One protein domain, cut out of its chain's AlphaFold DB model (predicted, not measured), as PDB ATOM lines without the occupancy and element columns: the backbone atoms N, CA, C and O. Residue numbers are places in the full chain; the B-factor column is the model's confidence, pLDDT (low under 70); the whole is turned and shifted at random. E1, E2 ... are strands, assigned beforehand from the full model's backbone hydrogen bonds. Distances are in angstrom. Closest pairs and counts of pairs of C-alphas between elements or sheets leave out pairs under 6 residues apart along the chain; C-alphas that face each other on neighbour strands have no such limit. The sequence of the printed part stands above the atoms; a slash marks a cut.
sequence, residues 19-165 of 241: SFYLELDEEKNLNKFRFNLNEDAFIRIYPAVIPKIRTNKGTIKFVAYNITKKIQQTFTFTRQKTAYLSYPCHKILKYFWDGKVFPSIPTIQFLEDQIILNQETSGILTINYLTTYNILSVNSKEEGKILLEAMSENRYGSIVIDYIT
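What this domain is: This is residues 19 to 165 of the 241 residues of an uncharacterized protein of Desulfonauticus submarinus (UniProt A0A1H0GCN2). Two lobes stand end to end, joined by one long ribbon of two strands, E5 and E8, which runs through both. At one end, the curled sheet E2 E10 E9 E4 covers E1, E3 and the near part of the ribbon, as a sandwich with crossed strands; at the other end, E5 and E8 fold back on themselves, with E6 and E7 beside E8. The printed part has 147 residues, with no named helix and ten named strands, E1 to E10 in order, and its class is all strand. E8 ties E3, E5, E6 and E7 into a branched antiparallel sheet, while the other sheet, in the order E2, E10, E9, E4, is mixed. The whole is loose, with a radius of gyration of the C-alphas of 18.6 A, and spans 62 by 31 by 23 A.

How they stand to each other: Start at E1, residues 21 to 24, an edge strand; it is antiparallel to E3, residues 40 to 46, with N 23 and O 44 at 3.0 A. Between them in the chain comes E2, residues 34 to 36; it is parallel to E10, residues 155 to 164, and N 164 lies 2.8 A from O 35. On the other side of E3 from E1 you find E8, residues 114 to 139, antiparallel, with N 43 and O 136 at 2.8 A. Next comes E4, residues 52 to 55, an edge strand antiparallel to E9, residues 144 to 152; look at N 54 and O 149, 2.9 A apart. Then E5, residues 59 to 84, runs antiparallel to E8, with N 61 and O 137 at 2.9 A near one end and N 115 and O 83 at 2.8 A near the other. On the side of E8 away from E5, the pairing is staggered: E3 is beside residues 133 to 139, E6, residues 91 to 99, beside 123 to 130, and E7, residues 108 to 111, beside 114 to 117. Look for N 96 and O 126, 2.8 A, between E6 and E8, and for N 109 and O 116, 2.8 A, in the hairpin of E7 and E8. E9 and E10 form a hairpin too, with N 148 and O 159 at 2.9 A. The two sheets make a sandwich, two sheets face to face: the parts that face each other are 8.2 A centre to centre, with strands at 60 degrees. Across it, the closest C-alphas of E1 and E10 are those of Tyr 21 and Gly 157, 6.0 A apart. E6 and E10 are apart.

Where its parts are: Find C-alpha 21 at (79.737, -14.358, 33.196), where E1 begins. E3 is 19.3 A long from first to last C-alpha. E5 starts at C-alpha 59, (76.554, 3.885, 26.157), bends by 171 degrees at residue 78 and ends 32.7 A from its start. E6 covers 23.7 A and bends by 54 degrees at residue 94. E8 bends by 171 degrees at residue 117 and ends 33.4 A from its start. E9 is 26.6 A long, and E10 runs 30.0 A to C-alpha 164 at (83.345, -1.652, 13.002).

The domain as a whole: The two C-alphas farthest apart are those of Pro 103 and Lys 141, at 61.7 A; the outline is elongated, but only just. Both sheets are strongly twisted. The printed part has no cut. No link is long, and those from E1 to E2, E5 to E6 and E6 to E7 are short but not tight. The mean pLDDT of the printed part is 93.8; look at residues 101 to 103 for values under 70.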
ATOM      1  N   SER A  19      82.409 -14.862  39.921       86.81
ATOM      2  CA  SER A  19      82.513 -14.064  38.692       86.81
ATOM      3  C   SER A  19      81.143 -13.674  38.159       86.81
ATOM      4  O   SER A  19      80.140 -14.347  38.417       86.81
ATOM      5  N   PHE A  20      81.099 -12.570  37.417       94.44
ATOM      6  CA  PHE A  20      80.042 -12.360  36.438       94.44
ATOM      7  C   PHE A  20      80.455 -13.050  35.138       94.44
ATOM      8  O   PHE A  20      81.565 -12.843  34.654       94.44
ATOM      9  N   TYR A  21      79.559 -13.840  34.552       94.31
ATOM     10  CA  TYR A  21      79.737 -14.358  33.196       94.31
ATOM     11  C   TYR A  21      79.014 -13.432  32.226       94.31
ATOM     12  O   TYR A  21      77.812 -13.211  32.369       94.31
ATOM     13  N   LEU A  22      79.751 -12.873  31.264       96.38
ATOM     14  CA  LEU A  22      79.214 -11.991  30.232       96.38
ATOM     15  C   LEU A  22      79.408 -12.641  28.862       96.38
ATOM     16  O   LEU A  22      80.526 -12.994  28.483       96.38
ATOM     17  N   GLU A  23      78.331 -12.749  28.094       96.50
ATOM     18  CA  GLU A  23      78.348 -13.279  26.729       96.50
ATOM     19  C   GLU A  23      77.472 -12.427  25.811       96.50
ATOM     20  O   GLU A  23      76.538 -11.766  26.266       96.50
ATOM     21  N   LEU A  24      77.760 -12.437  24.509       97.88
ATOM     22  CA  LEU A  24      76.852 -11.840  23.534       97.88
ATOM     23  C   LEU A  24      75.565 -12.669  23.474       97.88
ATOM     24  O   LEU A  24      75.608 -13.896  23.459       97.88
ATOM     25  N   ASP A  25      74.419 -11.996  23.425       97.69
ATOM     26  CA  ASP A  25      73.133 -12.655  23.213       97.69
ATOM     27  C   ASP A  25      73.016 -13.072  21.739       97.69
ATOM     28  O   ASP A  25      72.691 -12.254  20.882       97.69
ATOM     29  N   GLU A  26      73.340 -14.328  21.431       94.75
ATOM     30  CA  GLU A  26      73.358 -14.854  20.056       94.75
ATOM     31  C   GLU A  26      72.023 -14.660  19.323       94.75
ATOM     32  O   GLU A  26      72.010 -14.296  18.148       94.75
ATOM     33  N   GLU A  27      70.903 -14.832  20.026       94.12
ATOM     34  CA  GLU A  27      69.560 -14.705  19.455       94.12
ATOM     35  C   GLU A  27      69.248 -13.246  19.112       94.12
ATOM     36  O   GLU A  27      68.860 -12.940  17.984       94.12
ATOM     37  N   LYS A  28      69.463 -12.321  20.058       96.31
ATOM     38  CA  LYS A  28      69.194 -10.891  19.829       96.31
ATOM     39  C   LYS A  28      70.182 -10.240  18.868       96.31
ATOM     40  O   LYS A  28      69.808  -9.301  18.173       96.31
ATOM     41  N   ASN A  29      71.413 -10.737  18.812       96.81
ATOM     42  CA  ASN A  29      72.445 -10.233  17.907       96.81
ATOM     43  C   ASN A  29      72.445 -10.929  16.542       96.81
ATOM     44  O   ASN A  29      73.306 -10.621  15.722       96.81
ATOM     45  N   LEU A  30      71.534 -11.873  16.274       95.69
ATOM     46  CA  LEU A  30      71.493 -12.633  15.017       95.69
ATOM     47  C   LEU A  30      72.838 -13.319  14.700       95.69
ATOM     48  O   LEU A  30      73.316 -13.280  13.566       95.69
ATOM     49  N   ASN A  31      73.472 -13.917  15.714       91.88
ATOM     50  CA  ASN A  31      74.804 -14.536  15.651       91.88
ATOM     51  C   ASN A  31      75.941 -13.594  15.203       91.88
ATOM     52  O   ASN A  31      76.988 -14.053  14.743       91.88
ATOM     53  N   LYS A  32      75.767 -12.272  15.323       91.69
ATOM     54  CA  LYS A  32      76.836 -11.299  15.071       91.69
ATOM     55  C   LYS A  32      77.778 -11.187  16.268       91.69
ATOM     56  O   LYS A  32      77.359 -11.170  17.422       91.69
ATOM     57  N   PHE A  33      79.062 -11.016  15.958       93.69
ATOM     58  CA  PHE A  33      80.132 -10.763  16.936       93.69
ATOM     59  C   PHE A  33      80.824  -9.407  16.731       93.69
ATOM     60  O   PHE A  33      81.674  -9.014  17.531       93.69
ATOM     61  N   ARG A  34      80.460  -8.701  15.654       94.50
ATOM     62  CA  ARG A  34      80.892  -7.345  15.315       94.50
ATOM     63  C   ARG A  34      79.662  -6.524  14.961       94.50
ATOM     64  O   ARG A  34      78.759  -7.046  14.309       94.50
ATOM     65  N   PHE A  35      79.656  -5.269  15.379       95.81
ATOM     66  CA  PHE A  35      78.494  -4.392  15.293       95.81
ATOM     67  C   PHE A  35      78.851  -3.135  14.513       95.81
ATOM     68  O   PHE A  35      79.971  -2.635  14.612       95.81
ATOM     69  N   ASN A  36      77.917  -2.624  13.719       94.00
ATOM     70  CA  ASN A  36      78.102  -1.339  13.057       94.00
ATOM     71  C   ASN A  36      77.915  -0.187  14.046       94.00
ATOM     72  O   ASN A  36      77.283  -0.328  15.093       94.00
ATOM     73  N   LEU A  37      78.429   0.993  13.704       93.25
ATOM     74  CA  LEU A  37      78.183   2.196  14.501       93.25
ATOM     75  C   LEU A  37      76.676   2.449  14.668       93.25
ATOM     76  O   LEU A  37      75.913   2.372  13.704       93.25
ATOM     77  N   ASN A  38      76.269   2.813  15.883       93.69
ATOM     78  CA  ASN A  38      74.883   3.007  16.323       93.69
ATOM     79  C   ASN A  38      73.997   1.747  16.326       93.69
ATOM     80  O   ASN A  38      72.823   1.860  16.673       93.69
ATOM     81  N   GLU A  39      74.518   0.568  15.987       95.62
ATOM     82  CA  GLU A  39      73.833  -0.708  16.224       95.62
ATOM     83  C   GLU A  39      73.909  -1.063  17.716       95.62
ATOM     84  O   GLU A  39      74.893  -0.740  18.373       95.62
ATOM     85  N   ASP A  40      72.879  -1.709  18.266       97.81
ATOM     86  CA  ASP A  40      72.924  -2.213  19.641       97.81
ATOM     87  C   ASP A  40      73.538  -3.617  19.679       97.81
ATOM     88  O   ASP A  40      73.095  -4.527  18.979       97.81
ATOM     89  N   ALA A  41      74.522  -3.805  20.557       98.25
ATOM     90  CA  ALA A  41      75.066  -5.104  20.923       98.25
ATOM     91  C   ALA A  41      74.418  -5.587  22.224       98.25
ATOM     92  O   ALA A  41      74.592  -4.972  23.282       98.25
ATOM     93  N   PHE A  42      73.692  -6.701  22.168       98.50
ATOM     94  CA  PHE A  42      73.017  -7.283  23.325       98.50
ATOM     95  C   PHE A  42      73.912  -8.284  24.054       98.50
ATOM     96  O   PHE A  42      74.574  -9.118  23.440       98.50
ATOM     97  N   ILE A  43      73.938  -8.209  25.380       98.38
ATOM     98  CA  ILE A  43      74.834  -8.995  26.231       98.38
ATOM     99  C   ILE A  43      74.017  -9.609  27.352       98.38
ATOM    100  O   ILE A  43      73.260  -8.907  28.024       98.38
ATOM    101  N   ARG A  44      74.206 -10.904  27.584       98.31
ATOM    102  CA  ARG A  44      73.686 -11.601  28.758       98.31
ATOM    103  C   ARG A  44      74.721 -11.522  29.867       98.31
ATOM    104  O   ARG A  44      75.903 -11.771  29.633       98.31
ATOM    105  N   ILE A  45      74.271 -11.191  31.070       97.69
ATOM    106  CA  ILE A  45      75.102 -11.183  32.272       97.69
ATOM    107  C   ILE A  45      74.521 -12.115  33.332       97.69
ATOM    108  O   ILE A  45      73.374 -11.949  33.752       97.69
ATOM    109  N   TYR A  46      75.329 -13.081  33.763       96.94
ATOM    110  CA  TYR A  46      74.984 -14.090  34.760       96.94
ATOM    111  C   TYR A  46      75.843 -13.923  36.025       96.94
ATOM    112  O   TYR A  46      77.028 -13.607  35.912       96.94
ATOM    113  N   PRO A  47      75.307 -14.221  37.221       95.94
ATOM    114  CA  PRO A  47      73.881 -14.412  37.494       95.94
ATOM    115  C   PRO A  47      73.101 -13.089  37.347       95.94
ATOM    116  O   PRO A  47      73.707 -12.032  37.174       95.94
ATOM    117  N   ALA A  48      71.768 -13.120  37.468       95.88
ATOM    118  CA  ALA A  48      70.893 -11.940  37.391       95.88
ATOM    119  C   ALA A  48      71.002 -10.984  38.602       95.88
ATOM    120  O   ALA A  48      70.028 -10.369  39.026       95.88
ATOM    121  N   VAL A  49      72.194 -10.827  39.167       93.69
ATOM    122  CA  VAL A  49      72.497  -9.781  40.146       93.69
ATOM    123  C   VAL A  49      72.726  -8.478  39.382       93.69
ATOM    124  O   VAL A  49      73.252  -8.505  38.272       93.69
ATOM    125  N   ILE A  50      72.315  -7.340  39.941       94.88
ATOM    126  CA  ILE A  50      72.547  -6.024  39.330       94.88
ATOM    127  C   ILE A  50      73.970  -5.568  39.695       94.88
ATOM    128  O   ILE A  50      74.204  -5.223  40.855       94.88
ATOM    129  N   PRO A  51      74.939  -5.572  38.760       95.19
ATOM    130  CA  PRO A  51      76.276  -5.046  39.021       95.19
ATOM    131  C   PRO A  51      76.334  -3.518  38.917       95.19
ATOM    132  O   PRO A  51      75.517  -2.875  38.253       95.19
ATOM    133  N   LYS A  52      77.423  -2.954  39.436       96.94
ATOM    134  CA  LYS A  52      77.970  -1.695  38.933       96.94
ATOM    135  C   LYS A  52      78.624  -1.952  37.576       96.94
ATOM    136  O   LYS A  52      79.499  -2.809  37.460       96.94
ATOM    137  N   ILE A  53      78.218  -1.192  36.566       97.25
ATOM    138  CA  ILE A  53      78.737  -1.314  35.204       97.25
ATOM    139  C   ILE A  53      79.730  -0.187  34.905       97.25
ATOM    140  O   ILE A  53      79.481   0.970  35.245       97.25
ATOM    141  N   ARG A  54      80.841  -0.518  34.241       97.00
ATOM    142  CA  ARG A  54      81.792   0.445  33.670       97.00
ATOM    143  C   ARG A  54      82.074   0.101  32.213       97.00
ATOM    144  O   ARG A  54      82.068  -1.065  31.828       97.00
ATOM    145  N   THR A  55      82.349   1.123  31.413       96.75
ATOM    146  CA  THR A  55      82.895   0.940  30.072       96.75
ATOM    147  C   THR A  55      83.909   2.009  29.726       96.75
ATOM    148  O   THR A  55      83.861   3.109  30.275       96.75
ATOM    149  N   ASN A  56      84.842   1.674  28.837       96.75
ATOM    150  CA  ASN A  56      85.818   2.624  28.317       96.75
ATOM    151  C   ASN A  56      85.210   3.604  27.299       96.75
ATOM    152  O   ASN A  56      85.749   4.695  27.146       96.75
ATOM    153  N   LYS A  57      84.128   3.232  26.598       95.19
ATOM    154  CA  LYS A  57      83.427   4.089  25.628       95.19
ATOM    155  C   LYS A  57      82.016   3.581  25.319       95.19
ATOM    156  O   LYS A  57      81.659   2.460  25.659       95.19
ATOM    157  N   GLY A  58      81.236   4.391  24.608       94.94
ATOM    158  CA  GLY A  58      79.862   4.053  24.238       94.94
ATOM    159  C   GLY A  58      78.870   4.257  25.384       94.94
ATOM    160  O   GLY A  58      79.172   4.876  26.403       94.94
ATOM    161  N   THR A  59      77.652   3.767  25.190       97.25
ATOM    162  CA  THR A  59      76.554   3.885  26.157       97.25
ATOM    163  C   THR A  59      75.973   2.519  26.470       97.25
ATOM    164  O   THR A  59      76.014   1.615  25.636       97.25
ATOM    165  N   ILE A  60      75.450   2.362  27.687       97.38
ATOM    166  CA  ILE A  60      74.954   1.083  28.194       97.38
ATOM    167  C   ILE A  60      73.582   1.285  28.805       97.38
ATOM    168  O   ILE A  60      73.354   2.258  29.525       97.38
ATOM    169  N   LYS A  61      72.677   0.344  28.542       97.38
ATOM    170  CA  LYS A  61      71.348   0.299  29.149       97.38
ATOM    171  C   LYS A  61      71.015  -1.132  29.532       97.38
ATOM    172  O   LYS A  61      71.342  -2.067  28.809       97.38
ATOM    173  N   PHE A  62      70.343  -1.304  30.661       97.12
ATOM    174  CA  PHE A  62      69.674  -2.564  30.952       97.12
ATOM    175  C   PHE A  62      68.371  -2.626  30.157       97.12
ATOM    176  O   PHE A  62      67.606  -1.664  30.130       97.12
ATOM    177  N   VAL A  63      68.141  -3.760  29.508       97.69
ATOM    178  CA  VAL A  63      66.995  -3.992  28.622       97.69
ATOM    179  C   VAL A  63      65.996  -4.944  29.267       97.69
ATOM    180  O   VAL A  63      64.791  -4.782  29.106       97.69
ATOM    181  N   ALA A  64      66.487  -5.943  29.999       97.69
ATOM    182  CA  ALA A  64      65.653  -6.917  30.684       97.69
ATOM    183  C   ALA A  64      66.363  -7.472  31.921       97.69
ATOM    184  O   ALA A  64      67.595  -7.511  31.977       97.69
ATOM    185  N   TYR A  65      65.577  -7.928  32.893       97.94
ATOM    186  CA  TYR A  65      66.069  -8.366  34.194       97.94
ATOM    187  C   TYR A  65      65.519  -9.740  34.573       97.94
ATOM    188  O   TYR A  65      64.392 -10.074  34.211       97.94
ATOM    189  N   ASN A  66      66.290 -10.496  35.358       97.12
ATOM    190  CA  ASN A  66      65.882 -11.752  35.994       97.12
ATOM    191  C   ASN A  66      65.310 -12.798  35.025       97.12
ATOM    192  O   ASN A  66      64.411 -13.569  35.373       97.12
ATOM    193  N   ILE A  67      65.841 -12.857  33.803       98.12
ATOM    194  CA  ILE A  67      65.432 -13.861  32.826       98.12
ATOM    195  C   ILE A  67      65.951 -15.215  33.285       98.12
ATOM    196  O   ILE A  67      67.126 -15.366  33.608       98.12
ATOM    197  N   THR A  68      65.073 -16.213  33.291       97.69
ATOM    198  CA  THR A  68      65.411 -17.582  33.679       97.69
ATOM    199  C   THR A  68      65.609 -18.454  32.444       97.69
ATOM    200  O   THR A  68      64.806 -18.415  31.514       97.69
ATOM    201  N   LYS A  69      66.652 -19.287  32.450       96.62
ATOM    202  CA  LYS A  69      66.931 -20.276  31.400       96.62
ATOM    203  C   LYS A  69      67.144 -21.647  32.020       96.62
ATOM    204  O   LYS A  69      67.913 -21.797  32.967       96.62
ATOM    205  N   LYS A  70      66.467 -22.654  31.467       97.88
ATOM    206  CA  LYS A  70      66.694 -24.060  31.808       97.88
ATOM    207  C   LYS A  70      67.877 -24.590  31.005       97.88
ATOM    208  O   LYS A  70      67.943 -24.386  29.797       97.88
ATOM    209  N   ILE A  71      68.784 -25.280  31.681       96.62
ATOM    210  CA  ILE A  71      69.982 -25.875  31.102       96.62
ATOM    211  C   ILE A  71      70.015 -27.355  31.462       96.62
ATOM    212  O   ILE A  71      69.759 -27.727  32.609       96.62
ATOM    213  N   GLN A  72      70.350 -28.180  30.473       97.75
ATOM    214  CA  GLN A  72      70.731 -29.570  30.671       97.75
ATOM    215  C   GLN A  72      72.210 -29.727  30.319       97.75
ATOM    216  O   GLN A  72      72.628 -29.326  29.235       97.75
ATOM    217  N   GLN A  73      72.995 -30.299  31.227       96.12
ATOM    218  CA  GLN A  73      74.423 -30.548  31.034       96.12
ATOM    219  C   GLN A  73      74.785 -31.965  31.445       96.12
ATOM    220  O   GLN A  73      74.174 -32.528  32.351       96.12
ATOM    221  N   THR A  74      75.782 -32.523  30.766       97.06
ATOM    222  CA  THR A  74      76.316 -33.854  31.050       97.06
ATOM    223  C   THR A  74      77.806 -33.729  31.316       97.06
ATOM    224  O   THR A  74      78.524 -33.122  30.525       97.06
ATOM    225  N   PHE A  75      78.258 -34.299  32.424       95.12
ATOM    226  CA  PHE A  75      79.645 -34.282  32.869       95.12
ATOM    227  C   PHE A  75      80.177 -35.698  32.938       95.12
ATOM    228  O   PHE A  75      79.534 -36.561  33.532       95.12
ATOM    229  N   THR A  76      81.370 -35.915  32.399       94.56
ATOM    230  CA  THR A  76      82.112 -37.162  32.578       94.56
ATOM    231  C   THR A  76      83.180 -36.934  33.634       94.56
ATOM    232  O   THR A  76      84.085 -36.129  33.441       94.56
ATOM    233  N   PHE A  77      83.081 -37.652  34.744       91.94
ATOM    234  CA  PHE A  77      84.101 -37.692  35.780       91.94
ATOM    235  C   PHE A  77      85.044 -38.864  35.510       91.94
ATOM    236  O   PHE A  77      84.597 -39.996  35.306       91.94
ATOM    237  N   THR A  78      86.351 -38.610  35.544       92.06
ATOM    238  CA  THR A  78      87.393 -39.642  35.442       92.06
ATOM    239  C   THR A  78      88.390 -39.484  36.583       92.06
ATOM    240  O   THR A  78      89.369 -38.753  36.446       92.06
ATOM    241  N   ARG A  79      88.139 -40.155  37.718       90.00
ATOM    242  CA  ARG A  79      88.917 -39.990  38.967       90.00
ATOM    243  C   ARG A  79      89.041 -38.519  39.383       90.00
ATOM    244  O   ARG A  79      90.119 -38.022  39.678       90.00
ATOM    245  N   GLN A  80      87.916 -37.813  39.361       91.62
ATOM    246  CA  GLN A  80      87.832 -36.396  39.710       91.62
ATOM    247  C   GLN A  80      86.786 -36.191  40.804       91.62
ATOM    248  O   GLN A  80      85.862 -36.995  40.946       91.62
ATOM    249  N   LYS A  81      86.937 -35.111  41.577       92.62
ATOM    250  CA  LYS A  81      85.952 -34.678  42.583       92.62
ATOM    251  C   LYS A  81      85.150 -33.462  42.150       92.62
ATOM    252  O   LYS A  81      84.155 -33.154  42.791       92.62
ATOM    253  N   THR A  82      85.585 -32.746  41.119       94.00
ATOM    254  CA  THR A  82      85.016 -31.444  40.777       94.00
ATOM    255  C   THR A  82      84.718 -31.326  39.293       94.00
ATOM    256  O   THR A  82      85.423 -31.881  38.454       94.00
ATOM    257  N   ALA A  83      83.652 -30.596  38.982       93.81
ATOM    258  CA  ALA A  83      83.311 -30.144  37.640       93.81
ATOM    259  C   ALA A  83      82.698 -28.741  37.723       93.81
ATOM    260  O   ALA A  83      82.282 -28.307  38.799       93.81
ATOM    261  N   TYR A  84      82.629 -28.037  36.594       93.50
ATOM    262  CA  TYR A  84      82.095 -26.678  36.528       93.50
ATOM    263  C   TYR A  84      80.914 -26.615  35.568       93.50
ATOM    264  O   TYR A  84      81.016 -27.041  34.418       93.50
ATOM    265  N   LEU A  85      79.803 -26.061  36.036       93.62
ATOM    266  CA  LEU A  85      78.661 -25.709  35.206       93.62
ATOM    267  C   LEU A  85      79.066 -24.612  34.221       93.62
ATOM    268  O   LEU A  85      79.823 -23.708  34.570       93.62
ATOM    269  N   SER A  86      78.515 -24.633  33.005       91.44
ATOM    270  CA  SER A  86      78.805 -23.542  32.049       91.44
ATOM    271  C   SER A  86      78.218 -22.197  32.484       91.44
ATOM    272  O   SER A  86      78.659 -21.163  32.001       91.44
ATOM    273  N   TYR A  87      77.228 -22.213  33.384       93.62
ATOM    274  CA  TYR A  87      76.602 -21.011  33.930       93.62
ATOM    275  C   TYR A  87      76.300 -21.189  35.420       93.62
ATOM    276  O   TYR A  87      75.931 -22.302  35.812       93.62
ATOM    277  N   PRO A  88      76.342 -20.109  36.226       93.50
ATOM    278  CA  PRO A  88      75.939 -20.138  37.628       93.50
ATOM    279  C   PRO A  88      74.544 -20.747  37.817       93.50
ATOM    280  O   PRO A  88      73.569 -20.335  37.179       93.50
ATOM    281  N   CYS A  89      74.435 -21.729  38.704       94.38
ATOM    282  CA  CYS A  89      73.184 -22.372  39.064       94.38
ATOM    283  C   CYS A  89      72.384 -21.504  40.032       94.38
ATOM    284  O   CYS A  89      72.819 -21.209  41.143       94.38
ATOM    285  N   HIS A  90      71.159 -21.175  39.629       94.44
ATOM    286  CA  HIS A  90      70.152 -20.581  40.498       94.44
ATOM    287  C   HIS A  90      69.341 -21.655  41.237       94.44
ATOM    288  O   HIS A  90      69.096 -21.534  42.435       94.44
ATOM    289  N   LYS A  91      68.931 -22.725  40.539       96.31
ATOM    290  CA  LYS A  91      68.141 -23.817  41.128       96.31
ATOM    291  C   LYS A  91      68.377 -25.145  40.416       96.31
ATOM    292  O   LYS A  91      68.174 -25.239  39.208       96.31
ATOM    293  N   ILE A  92      68.702 -26.194  41.169       97.06
ATOM    294  CA  ILE A  92      68.721 -27.568  40.651       97.06
ATOM    295  C   ILE A  92      67.285 -28.068  40.496       97.06
ATOM    296  O   ILE A  92      66.485 -27.973  41.425       97.06
ATOM    297  N   LEU A  93      66.954 -28.593  39.316       97.06
ATOM    298  CA  LEU A  93      65.646 -29.193  39.046       97.06
ATOM    299  C   LEU A  93      65.688 -30.708  39.232       97.06
ATOM    300  O   LEU A  93      64.821 -31.282  39.882       97.06
ATOM    301  N   LYS A  94      66.686 -31.353  38.625       97.00
ATOM    302  CA  LYS A  94      66.885 -32.803  38.659       97.00
ATOM    303  C   LYS A  94      68.325 -33.116  38.281       97.00
ATOM    304  O   LYS A  94      68.886 -32.442  37.423       97.00
ATOM    305  N   TYR A  95      68.890 -34.176  38.837       96.38
ATOM    306  CA  TYR A  95      70.126 -34.759  38.330       96.38
ATOM    307  C   TYR A  95      70.037 -36.285  38.329       96.38
ATOM    308  O   TYR A  95      69.171 -36.870  38.981       96.38
ATOM    309  N   PHE A  96      70.904 -36.914  37.549       94.75
ATOM    310  CA  PHE A  96      71.017 -38.355  37.401       94.75
ATOM    311  C   PHE A  96      72.493 -38.734  37.311       94.75
ATOM    312  O   PHE A  96      73.245 -38.103  36.568       94.75
ATOM    313  N   TRP A  97      72.892 -39.745  38.075       93.38
ATOM    314  CA  TRP A  97      74.246 -40.281  38.077       93.38
ATOM    315  C   TRP A  97      74.249 -41.667  37.436       93.38
ATOM    316  O   TRP A  97      73.517 -42.549  37.884       93.38
ATOM    317  N   ASP A  98      75.095 -41.848  36.430       91.19
ATOM    318  CA  ASP A  98      75.351 -43.113  35.750       91.19
ATOM    319  C   ASP A  98      76.830 -43.483  35.901       91.19
ATOM    320  O   ASP A  98      77.711 -42.931  35.242       91.19
ATOM    321  N   GLY A  99      77.139 -44.377  36.830       82.00
ATOM    322  CA  GLY A  99      78.514 -44.762  37.108       82.00
ATOM    323  C   GLY A  99      78.596 -45.943  38.056       82.00
ATOM    324  O   GLY A  99      77.629 -46.297  38.732       82.00
ATOM    325  N   LYS A 100      79.776 -46.565  38.116       70.94
ATOM    326  CA  LYS A 100      79.993 -47.712  38.997       70.94
ATOM    327  C   LYS A 100      79.907 -47.275  40.461       70.94
ATOM    328  O   LYS A 100      80.611 -46.366  40.892       70.94
ATOM    329  N   VAL A 101      79.069 -47.969  41.222       60.72
ATOM    330  CA  VAL A 101      78.934 -47.826  42.674       60.72
ATOM    331  C   VAL A 101      80.130 -48.520  43.329       60.72
ATOM    332  O   VAL A 101      80.072 -49.708  43.616       60.72
ATOM    333  N   PHE A 102      81.249 -47.822  43.506       54.22
ATOM    334  CA  PHE A 102      82.384 -48.350  44.268       54.22
ATOM    335  C   PHE A 102      82.996 -47.232  45.117       54.22
ATOM    336  O   PHE A 102      83.694 -46.389  44.556       54.22
ATOM    337  N   PRO A 103      82.777 -47.194  46.447       61.94
ATOM    338  CA  PRO A 103      81.931 -48.057  47.295       61.94
ATOM    339  C   PRO A 103      80.448 -47.633  47.416       61.94
ATOM    340  O   PRO A 103      79.650 -48.371  47.984       61.94
ATOM    341  N   SER A 104      80.052 -46.464  46.909       75.94
ATOM    342  CA  SER A 104      78.680 -45.931  46.994       75.94
ATOM    343  C   SER A 104      78.438 -44.878  45.904       75.94
ATOM    344  O   SER A 104      79.387 -44.409  45.273       75.94
ATOM    345  N   ILE A 105      77.171 -44.527  45.644       81.81
ATOM    346  CA  ILE A 105      76.838 -43.381  44.782       81.81
ATOM    347  C   ILE A 105      77.410 -42.127  45.462       81.81
ATOM    348  O   ILE A 105      77.140 -41.928  46.652       81.81
ATOM    349  N   PRO A 106      78.200 -41.291  44.763       86.62
ATOM    350  CA  PRO A 106      78.798 -40.120  45.383       86.62
ATOM    351  C   PRO A 106      77.712 -39.156  45.865       86.62
ATOM    352  O   PRO A 106      76.688 -38.956  45.209       86.62
ATOM    353  N   THR A 107      77.959 -38.518  47.007       91.19
ATOM    354  CA  THR A 107      77.152 -37.362  47.410       91.19
ATOM    355  C   THR A 107      77.606 -36.167  46.587       91.19
ATOM    356  O   THR A 107      78.807 -35.911  46.487       91.19
ATOM    357  N   ILE A 108      76.648 -35.457  45.991       94.00
ATOM    358  CA  ILE A 108      76.905 -34.345  45.078       94.00
ATOM    359  C   ILE A 108      76.457 -33.049  45.743       94.00
ATOM    360  O   ILE A 108      75.288 -32.896  46.097       94.00
ATOM    361  N   GLN A 109      77.382 -32.110  45.888       95.19
ATOM    362  CA  GLN A 109      77.118 -30.749  46.328       95.19
ATOM    363  C   GLN A 109      77.209 -29.800  45.132       95.19
ATOM    364  O   GLN A 109      78.131 -29.887  44.324       95.19
ATOM    365  N   PHE A 110      76.260 -28.870  45.040       93.06
ATOM    366  CA  PHE A 110      76.247 -27.823  44.022       93.06
ATOM    367  C   PHE A 110      76.536 -26.478  44.686       93.06
ATOM    368  O   PHE A 110      75.798 -26.056  45.578       93.06
ATOM    369  N   LEU A 111      77.606 -25.812  44.261       90.31
ATOM    370  CA  LEU A 111      78.029 -24.504  44.755       90.31
ATOM    371  C   LEU A 111      78.097 -23.518  43.598       90.31
ATOM    372  O   LEU A 111      79.120 -23.425  42.937       90.31
ATOM    373  N   GLU A 112      77.021 -22.765  43.379       87.38
ATOM    374  CA  GLU A 112      76.930 -21.765  42.313       87.38
ATOM    375  C   GLU A 112      77.291 -22.314  40.920       87.38
ATOM    376  O   GLU A 112      76.407 -22.832  40.252       87.38
ATOM    377  N   ASP A 113      78.543 -22.232  40.465       89.69
ATOM    378  CA  ASP A 113      79.012 -22.804  39.196       89.69
ATOM    379  C   ASP A 113      79.818 -24.105  39.362       89.69
ATOM    380  O   ASP A 113      80.292 -24.657  38.375       89.69
ATOM    381  N   GLN A 114      79.956 -24.636  40.577       93.06
ATOM    382  CA  GLN A 114      80.749 -25.828  40.884       93.06
ATOM    383  C   GLN A 114      79.887 -27.025  41.271       93.06
ATOM    384  O   GLN A 114      78.890 -26.917  41.988       93.06
ATOM    385  N   ILE A 115      80.339 -28.195  40.840       94.00
ATOM    386  CA  ILE A 115      79.870 -29.503  41.281       94.00
ATOM    387  C   ILE A 115      81.000 -30.123  42.090       94.00
ATOM    388  O   ILE A 115      82.111 -30.248  41.577       94.00
ATOM    389  N   ILE A 116      80.723 -30.522  43.328       94.69
ATOM    390  CA  ILE A 116      81.698 -31.147  44.225       94.69
ATOM    391  C   ILE A 116      81.169 -32.510  44.660       94.69
ATOM    392  O   ILE A 116      80.076 -32.625  45.215       94.69
ATOM    393  N   LEU A 117      81.958 -33.548  44.410       93.12
ATOM    394  CA  LEU A 117      81.744 -34.902  44.898       93.12
ATOM    395  C   LEU A 117      82.490 -35.086  46.222       93.12
ATOM    396  O   LEU A 117      83.601 -34.586  46.404       93.12
ATOM    397  N   ASN A 118      81.920 -35.875  47.129       92.81
ATOM    398  CA  ASN A 118      82.566 -36.217  48.400       92.81
ATOM    399  C   ASN A 118      83.870 -37.032  48.234       92.81
ATOM    400  O   ASN A 118      84.709 -37.049  49.135       92.81
ATOM    401  N   GLN A 119      84.067 -37.690  47.090       89.94
ATOM    402  CA  GLN A 119      85.237 -38.518  46.795       89.94
ATOM    403  C   GLN A 119      85.552 -38.562  45.293       89.94
ATOM    404  O   GLN A 119      84.708 -38.227  44.460       89.94
ATOM    405  N   GLU A 120      86.771 -38.983  44.940       90.69
ATOM    406  CA  GLU A 120      87.154 -39.162  43.535       90.69
ATOM    407  C   GLU A 120      86.338 -40.294  42.947       90.69
ATOM    408  O   GLU A 120      86.341 -41.407  43.468       90.69
ATOM    409  N   THR A 121      85.626 -39.998  41.866       89.56
ATOM    410  CA  THR A 121      84.713 -40.962  41.259       89.56
ATOM    411  C   THR A 121      84.891 -40.956  39.745       89.56
ATOM    412  O   THR A 121      85.332 -39.965  39.157       89.56
ATOM    413  N   SER A 122      84.563 -42.082  39.110       91.44
ATOM    414  CA  SER A 122      84.398 -42.167  37.661       91.44
ATOM    415  C   SER A 122      82.946 -42.486  37.321       91.44
ATOM    416  O   SER A 122      82.374 -43.433  37.864       91.44
ATOM    417  N   GLY A 123      82.351 -41.707  36.428       92.56
ATOM    418  CA  GLY A 123      80.947 -41.836  36.047       92.56
ATOM    419  C   GLY A 123      80.459 -40.627  35.266       92.56
ATOM    420  O   GLY A 123      81.228 -39.717  34.966       92.56
ATOM    421  N   ILE A 124      79.180 -40.630  34.926       94.06
ATOM    422  CA  ILE A 124      78.523 -39.603  34.131       94.06
ATOM    423  C   ILE A 124      77.425 -38.963  34.980       94.06
ATOM    424  O   ILE A 124      76.538 -39.641  35.492       94.06
ATOM    425  N   LEU A 125      77.456 -37.642  35.116       95.06
ATOM    426  CA  LEU A 125      76.417 -36.858  35.780       95.06
ATOM    427  C   LEU A 125      75.635 -36.073  34.733       95.06
ATOM    428  O   LEU A 125      76.192 -35.187  34.092       95.06
ATOM    429  N   THR A 126      74.340 -36.340  34.604       97.06
ATOM    430  CA  THR A 126      73.424 -35.484  33.839       97.06
ATOM    431  C   THR A 126      72.630 -34.608  34.796       97.06
ATOM    432  O   THR A 126      71.962 -35.112  35.696       97.06
ATOM    433  N   ILE A 127      72.655 -33.296  34.597       96.75
ATOM    434  CA  ILE A 127      71.979 -32.316  35.447       96.75
ATOM    435  C   ILE A 127      71.039 -31.434  34.632       96.75
ATOM    436  O   ILE A 127      71.361 -31.013  33.527       96.75
ATOM    437  N   ASN A 128      69.877 -31.140  35.204       97.75
ATOM    438  CA  ASN A 128      68.939 -30.121  34.759       97.75
ATOM    439  C   ASN A 128      68.863 -29.033  35.830       97.75
ATOM    440  O   ASN A 128      68.484 -29.312  36.973       97.75
ATOM    441  N   TYR A 129      69.172 -27.797  35.464       97.50
ATOM    442  CA  TYR A 129      69.155 -26.668  36.389       97.50
ATOM    443  C   TYR A 129      68.625 -25.397  35.723       97.50
ATOM    444  O   TYR A 129      68.542 -25.296  34.499       97.50
ATOM    445  N   LEU A 130      68.212 -24.439  36.545       97.62
ATOM    446  CA  LEU A 130      67.882 -23.086  36.128       97.62
ATOM    447  C   LEU A 130      69.085 -22.185  36.378       97.62
ATOM    448  O   LEU A 130      69.666 -22.210  37.466       97.62
ATOM    449  N   THR A 131      69.410 -21.359  35.396       97.38
ATOM    450  CA  THR A 131      70.255 -20.179  35.563       97.38
ATOM    451  C   THR A 131      69.421 -18.920  35.351       97.38
ATOM    452  O   THR A 131      68.318 -18.976  34.798       97.38
ATOM    453  N   THR A 132      69.949 -17.784  35.786       97.88
ATOM    454  CA  THR A 132      69.298 -16.477  35.659       97.88
ATOM    455  C   THR A 132      70.276 -15.458  35.100       97.88
ATOM    456  O   THR A 132      71.434 -15.460  35.521       97.88
ATOM    457  N   TYR A 133      69.813 -14.565  34.229       98.12
ATOM    458  CA  TYR A 133      70.615 -13.474  33.676       98.12
ATOM    459  C   TYR A 133      69.819 -12.183  33.479       98.12
ATOM    460  O   TYR A 133      68.589 -12.186  33.416       98.12
ATOM    461  N   ASN A 134      70.548 -11.076  33.355       98.19
ATOM    462  CA  ASN A 134      70.024  -9.806  32.855       98.19
ATOM    463  C   ASN A 134      70.502  -9.588  31.410       98.19
ATOM    464  O   ASN A 134      71.501 -10.178  30.994       98.19
ATOM    465  N   ILE A 135      69.810  -8.733  30.655       98.31
ATOM    466  CA  ILE A 135      70.232  -8.310  29.315       98.31
ATOM    467  C   ILE A 135      70.627  -6.839  29.351       98.31
ATOM    468  O   ILE A 135      69.859  -5.984  29.794       98.31
ATOM    469  N   LEU A 136      71.815  -6.561  28.830       98.25
ATOM    470  CA  LEU A 136      72.348  -5.229  28.580       98.25
ATOM    471  C   LEU A 136      72.337  -4.961  27.072       98.25
ATOM    472  O   LEU A 136      72.600  -5.872  26.292       98.25
ATOM    473  N   SER A 137      72.093  -3.721  26.666       98.19
ATOM    474  CA  SER A 137      72.447  -3.211  25.340       98.19
ATOM    475  C   SER A 137      73.626  -2.264  25.480       98.19
ATOM    476  O   SER A 137      73.593  -1.343  26.304       98.19
ATOM    477  N   VAL A 138      74.644  -2.463  24.658       98.12
ATOM    478  CA  VAL A 138      75.776  -1.550  24.508       98.12
ATOM    479  C   VAL A 138      75.691  -0.945  23.121       98.12
ATOM    480  O   VAL A 138      75.478  -1.692  22.177       98.12
ATOM    481  N   ASN A 139      75.883   0.365  23.001       97.88
ATOM    482  CA  ASN A 139      75.858   1.103  21.737       97.88
ATOM    483  C   ASN A 139      77.091   2.004  21.624       97.88
ATOM    484  O   ASN A 139      77.498   2.608  22.623       97.88
ATOM    485  N   SER A 140      77.658   2.154  20.426       96.56
ATOM    486  CA  SER A 140      78.750   3.103  20.184       96.56
ATOM    487  C   SER A 140      78.604   3.863  18.877       96.56
ATOM    488  O   SER A 140      78.257   3.302  17.840       96.56
ATOM    489  N   LYS A 141      78.951   5.151  18.937       94.50
ATOM    490  CA  LYS A 141      79.086   6.042  17.775       94.50
ATOM    491  C   LYS A 141      80.489   6.013  17.165       94.50
ATOM    492  O   LYS A 141      80.707   6.600  16.114       94.50
ATOM    493  N   GLU A 142      81.428   5.356  17.835       92.81
ATOM    494  CA  GLU A 142      82.840   5.308  17.468       92.81
ATOM    495  C   GLU A 142      83.284   3.875  17.174       92.81
ATOM    496  O   GLU A 142      82.867   2.925  17.847       92.81
ATOM    497  N   GLU A 143      84.172   3.734  16.191       94.44
ATOM    498  CA  GLU A 143      84.792   2.463  15.815       94.44
ATOM    499  C   GLU A 143      85.758   1.961  16.904       94.44
ATOM    500  O   GLU A 143      86.351   2.725  17.672       94.44
ATOM    501  N   GLY A 144      85.931   0.645  16.972       95.12
ATOM    502  CA  GLY A 144      86.925  -0.068  17.760       95.12
ATOM    503  C   GLY A 144      86.333  -0.865  18.920       95.12
ATOM    504  O   GLY A 144      85.125  -1.030  19.065       95.12
ATOM    505  N   LYS A 145      87.220  -1.315  19.810       96.94
ATOM    506  CA  LYS A 145      86.874  -2.242  20.893       96.94
ATOM    507  C   LYS A 145      86.316  -1.537  22.128       96.94
ATOM    508  O   LYS A 145      86.974  -0.664  22.699       96.94
ATOM    509  N   ILE A 146      85.134  -1.952  22.561       96.88
ATOM    510  CA  ILE A 146      84.508  -1.542  23.819       96.88
ATOM    511  C   ILE A 146      84.779  -2.613  24.864       96.88
ATOM    512  O   ILE A 146      84.406  -3.767  24.676       96.88
ATOM    513  N   LEU A 147      85.406  -2.226  25.968       97.44
ATOM    514  CA  LEU A 147      85.502  -3.034  27.174       97.44
ATOM    515  C   LEU A 147      84.297  -2.712  28.060       97.44
ATOM    516  O   LEU A 147      84.103  -1.561  28.457       97.44
ATOM    517  N   LEU A 148      83.493  -3.725  28.357       97.44
ATOM    518  CA  LEU A 148      82.415  -3.679  29.337       97.44
ATOM    519  C   LEU A 148      82.852  -4.459  30.574       97.44
ATOM    520  O   LEU A 148      83.256  -5.615  30.462       97.44
ATOM    521  N   GLU A 149      82.718  -3.847  31.743       97.25
ATOM    522  CA  GLU A 149      83.042  -4.454  33.031       97.25
ATOM    523  C   GLU A 149      81.819  -4.436  33.944       97.25
ATOM    524  O   GLU A 149      81.128  -3.420  34.067       97.25
ATOM    525  N   ALA A 150      81.582  -5.558  34.613       97.12
ATOM    526  CA  ALA A 150      80.565  -5.723  35.633       97.12
ATOM    527  C   ALA A 150      81.222  -6.052  36.970       97.12
ATOM    528  O   ALA A 150      82.046  -6.962  37.068       97.12
ATOM    529  N   MET A 151      80.852  -5.296  37.999       95.44
ATOM    530  CA  MET A 151      81.498  -5.332  39.307       95.44
ATOM    531  C   MET A 151      80.461  -5.344  40.428       95.44
ATOM    532  O   MET A 151      79.438  -4.665  40.364       95.44
ATOM    533  N   SER A 152      80.755  -6.082  41.487       93.31
ATOM    534  CA  SER A 152      80.101  -5.995  42.797       93.31
ATOM    535  C   SER A 152      81.145  -6.271  43.881       93.31
ATOM    536  O   SER A 152      82.299  -6.526  43.548       93.31
ATOM    537  N   GLU A 153      80.763  -6.253  45.158       88.31
ATOM    538  CA  GLU A 153      81.698  -6.467  46.276       88.31
ATOM    539  C   GLU A 153      82.496  -7.776  46.180       88.31
ATOM    540  O   GLU A 153      83.633  -7.829  46.632       88.31
ATOM    541  N   ASN A 154      81.922  -8.825  45.583       88.56
ATOM    542  CA  ASN A 154      82.542 -10.149  45.503       88.56
ATOM    543  C   ASN A 154      82.540 -10.757  44.096       88.56
ATOM    544  O   ASN A 154      82.752 -11.964  43.966       88.56
ATOM    545  N   ARG A 155      82.240  -9.960  43.059       91.25
ATOM    546  CA  ARG A 155      82.213 -10.435  41.669       91.25
ATOM    547  C   ARG A 155      82.804  -9.446  40.698       91.25
ATOM    548  O   ARG A 155      82.448  -8.269  40.720       91.25
ATOM    549  N   TYR A 156      83.566  -9.987  39.760       93.56
ATOM    550  CA  TYR A 156      84.050  -9.288  38.584       93.56
ATOM    551  C   TYR A 156      83.764 -10.109  37.325       93.56
ATOM    552  O   TYR A 156      83.766 -11.340  37.350       93.56
ATOM    553  N   GLY A 157      83.510  -9.427  36.218       94.50
ATOM    554  CA  GLY A 157      83.472 -10.025  34.892       94.50
ATOM    555  C   GLY A 157      83.602  -8.949  33.830       94.50
ATOM    556  O   GLY A 157      83.212  -7.800  34.047       94.50
ATOM    557  N   SER A 158      84.145  -9.311  32.675       96.06
ATOM    558  CA  SER A 158      84.295  -8.375  31.569       96.06
ATOM    559  C   SER A 158      84.102  -9.042  30.213       96.06
ATOM    560  O   SER A 158      84.206 -10.259  30.059       96.06
ATOM    561  N   ILE A 159      83.777  -8.220  29.222       96.81
ATOM    562  CA  ILE A 159      83.619  -8.622  27.829       96.81
ATOM    563  C   ILE A 159      84.120  -7.507  26.920       96.81
ATOM    564  O   ILE A 159      83.924  -6.324  27.196       96.81
ATOM    565  N   VAL A 160      84.746  -7.896  25.809       97.19
ATOM    566  CA  VAL A 160      85.111  -6.976  24.731       97.19
ATOM    567  C   VAL A 160      84.128  -7.127  23.574       97.19
ATOM    568  O   VAL A 160      83.845  -8.247  23.135       97.19
ATOM    569  N   ILE A 161      83.623  -5.996  23.089       97.00
ATOM    570  CA  ILE A 161      82.677  -5.877  21.976       97.00
ATOM    571  C   ILE A 161      83.368  -5.090  20.866       97.00
ATOM    572  O   ILE A 161      84.043  -4.098  21.138       97.00
ATOM    573  N   ASP A 162      83.218  -5.531  19.624       96.69
ATOM    574  CA  ASP A 162      83.905  -4.942  18.477       96.69
ATOM    575  C   ASP A 162      82.919  -4.137  17.625       96.69
ATOM    576  O   ASP A 162      81.980  -4.704  17.062       96.69
ATOM    577  N   TYR A 163      83.118  -2.820  17.562       96.44
ATOM    578  CA  TYR A 163      82.366  -1.934  16.681       96.44
ATOM    579  C   TYR A 163      83.197  -1.605  15.454       96.44
ATOM    580  O   TYR A 163      84.298  -1.074  15.574       96.44
ATOM    581  N   ILE A 164      82.666  -1.882  14.273       93.88
ATOM    582  CA  ILE A 164      83.345  -1.652  13.002       93.88
ATOM    583  C   ILE A 164      82.573  -0.639  12.164       93.88
ATOM    584  O   ILE A 164      81.359  -0.486  12.290       93.88
ATOM    585  N   THR A 165      83.294   0.071  11.303       91.25
ATOM    586  CA  THR A 165      82.662   0.805  10.202       91.25
ATOM    587  C   THR A 165      82.785  -0.035   8.944       91.25
ATOM    588  O   THR A 165      83.868  -0.537   8.643       91.25
TER     589      THR A 165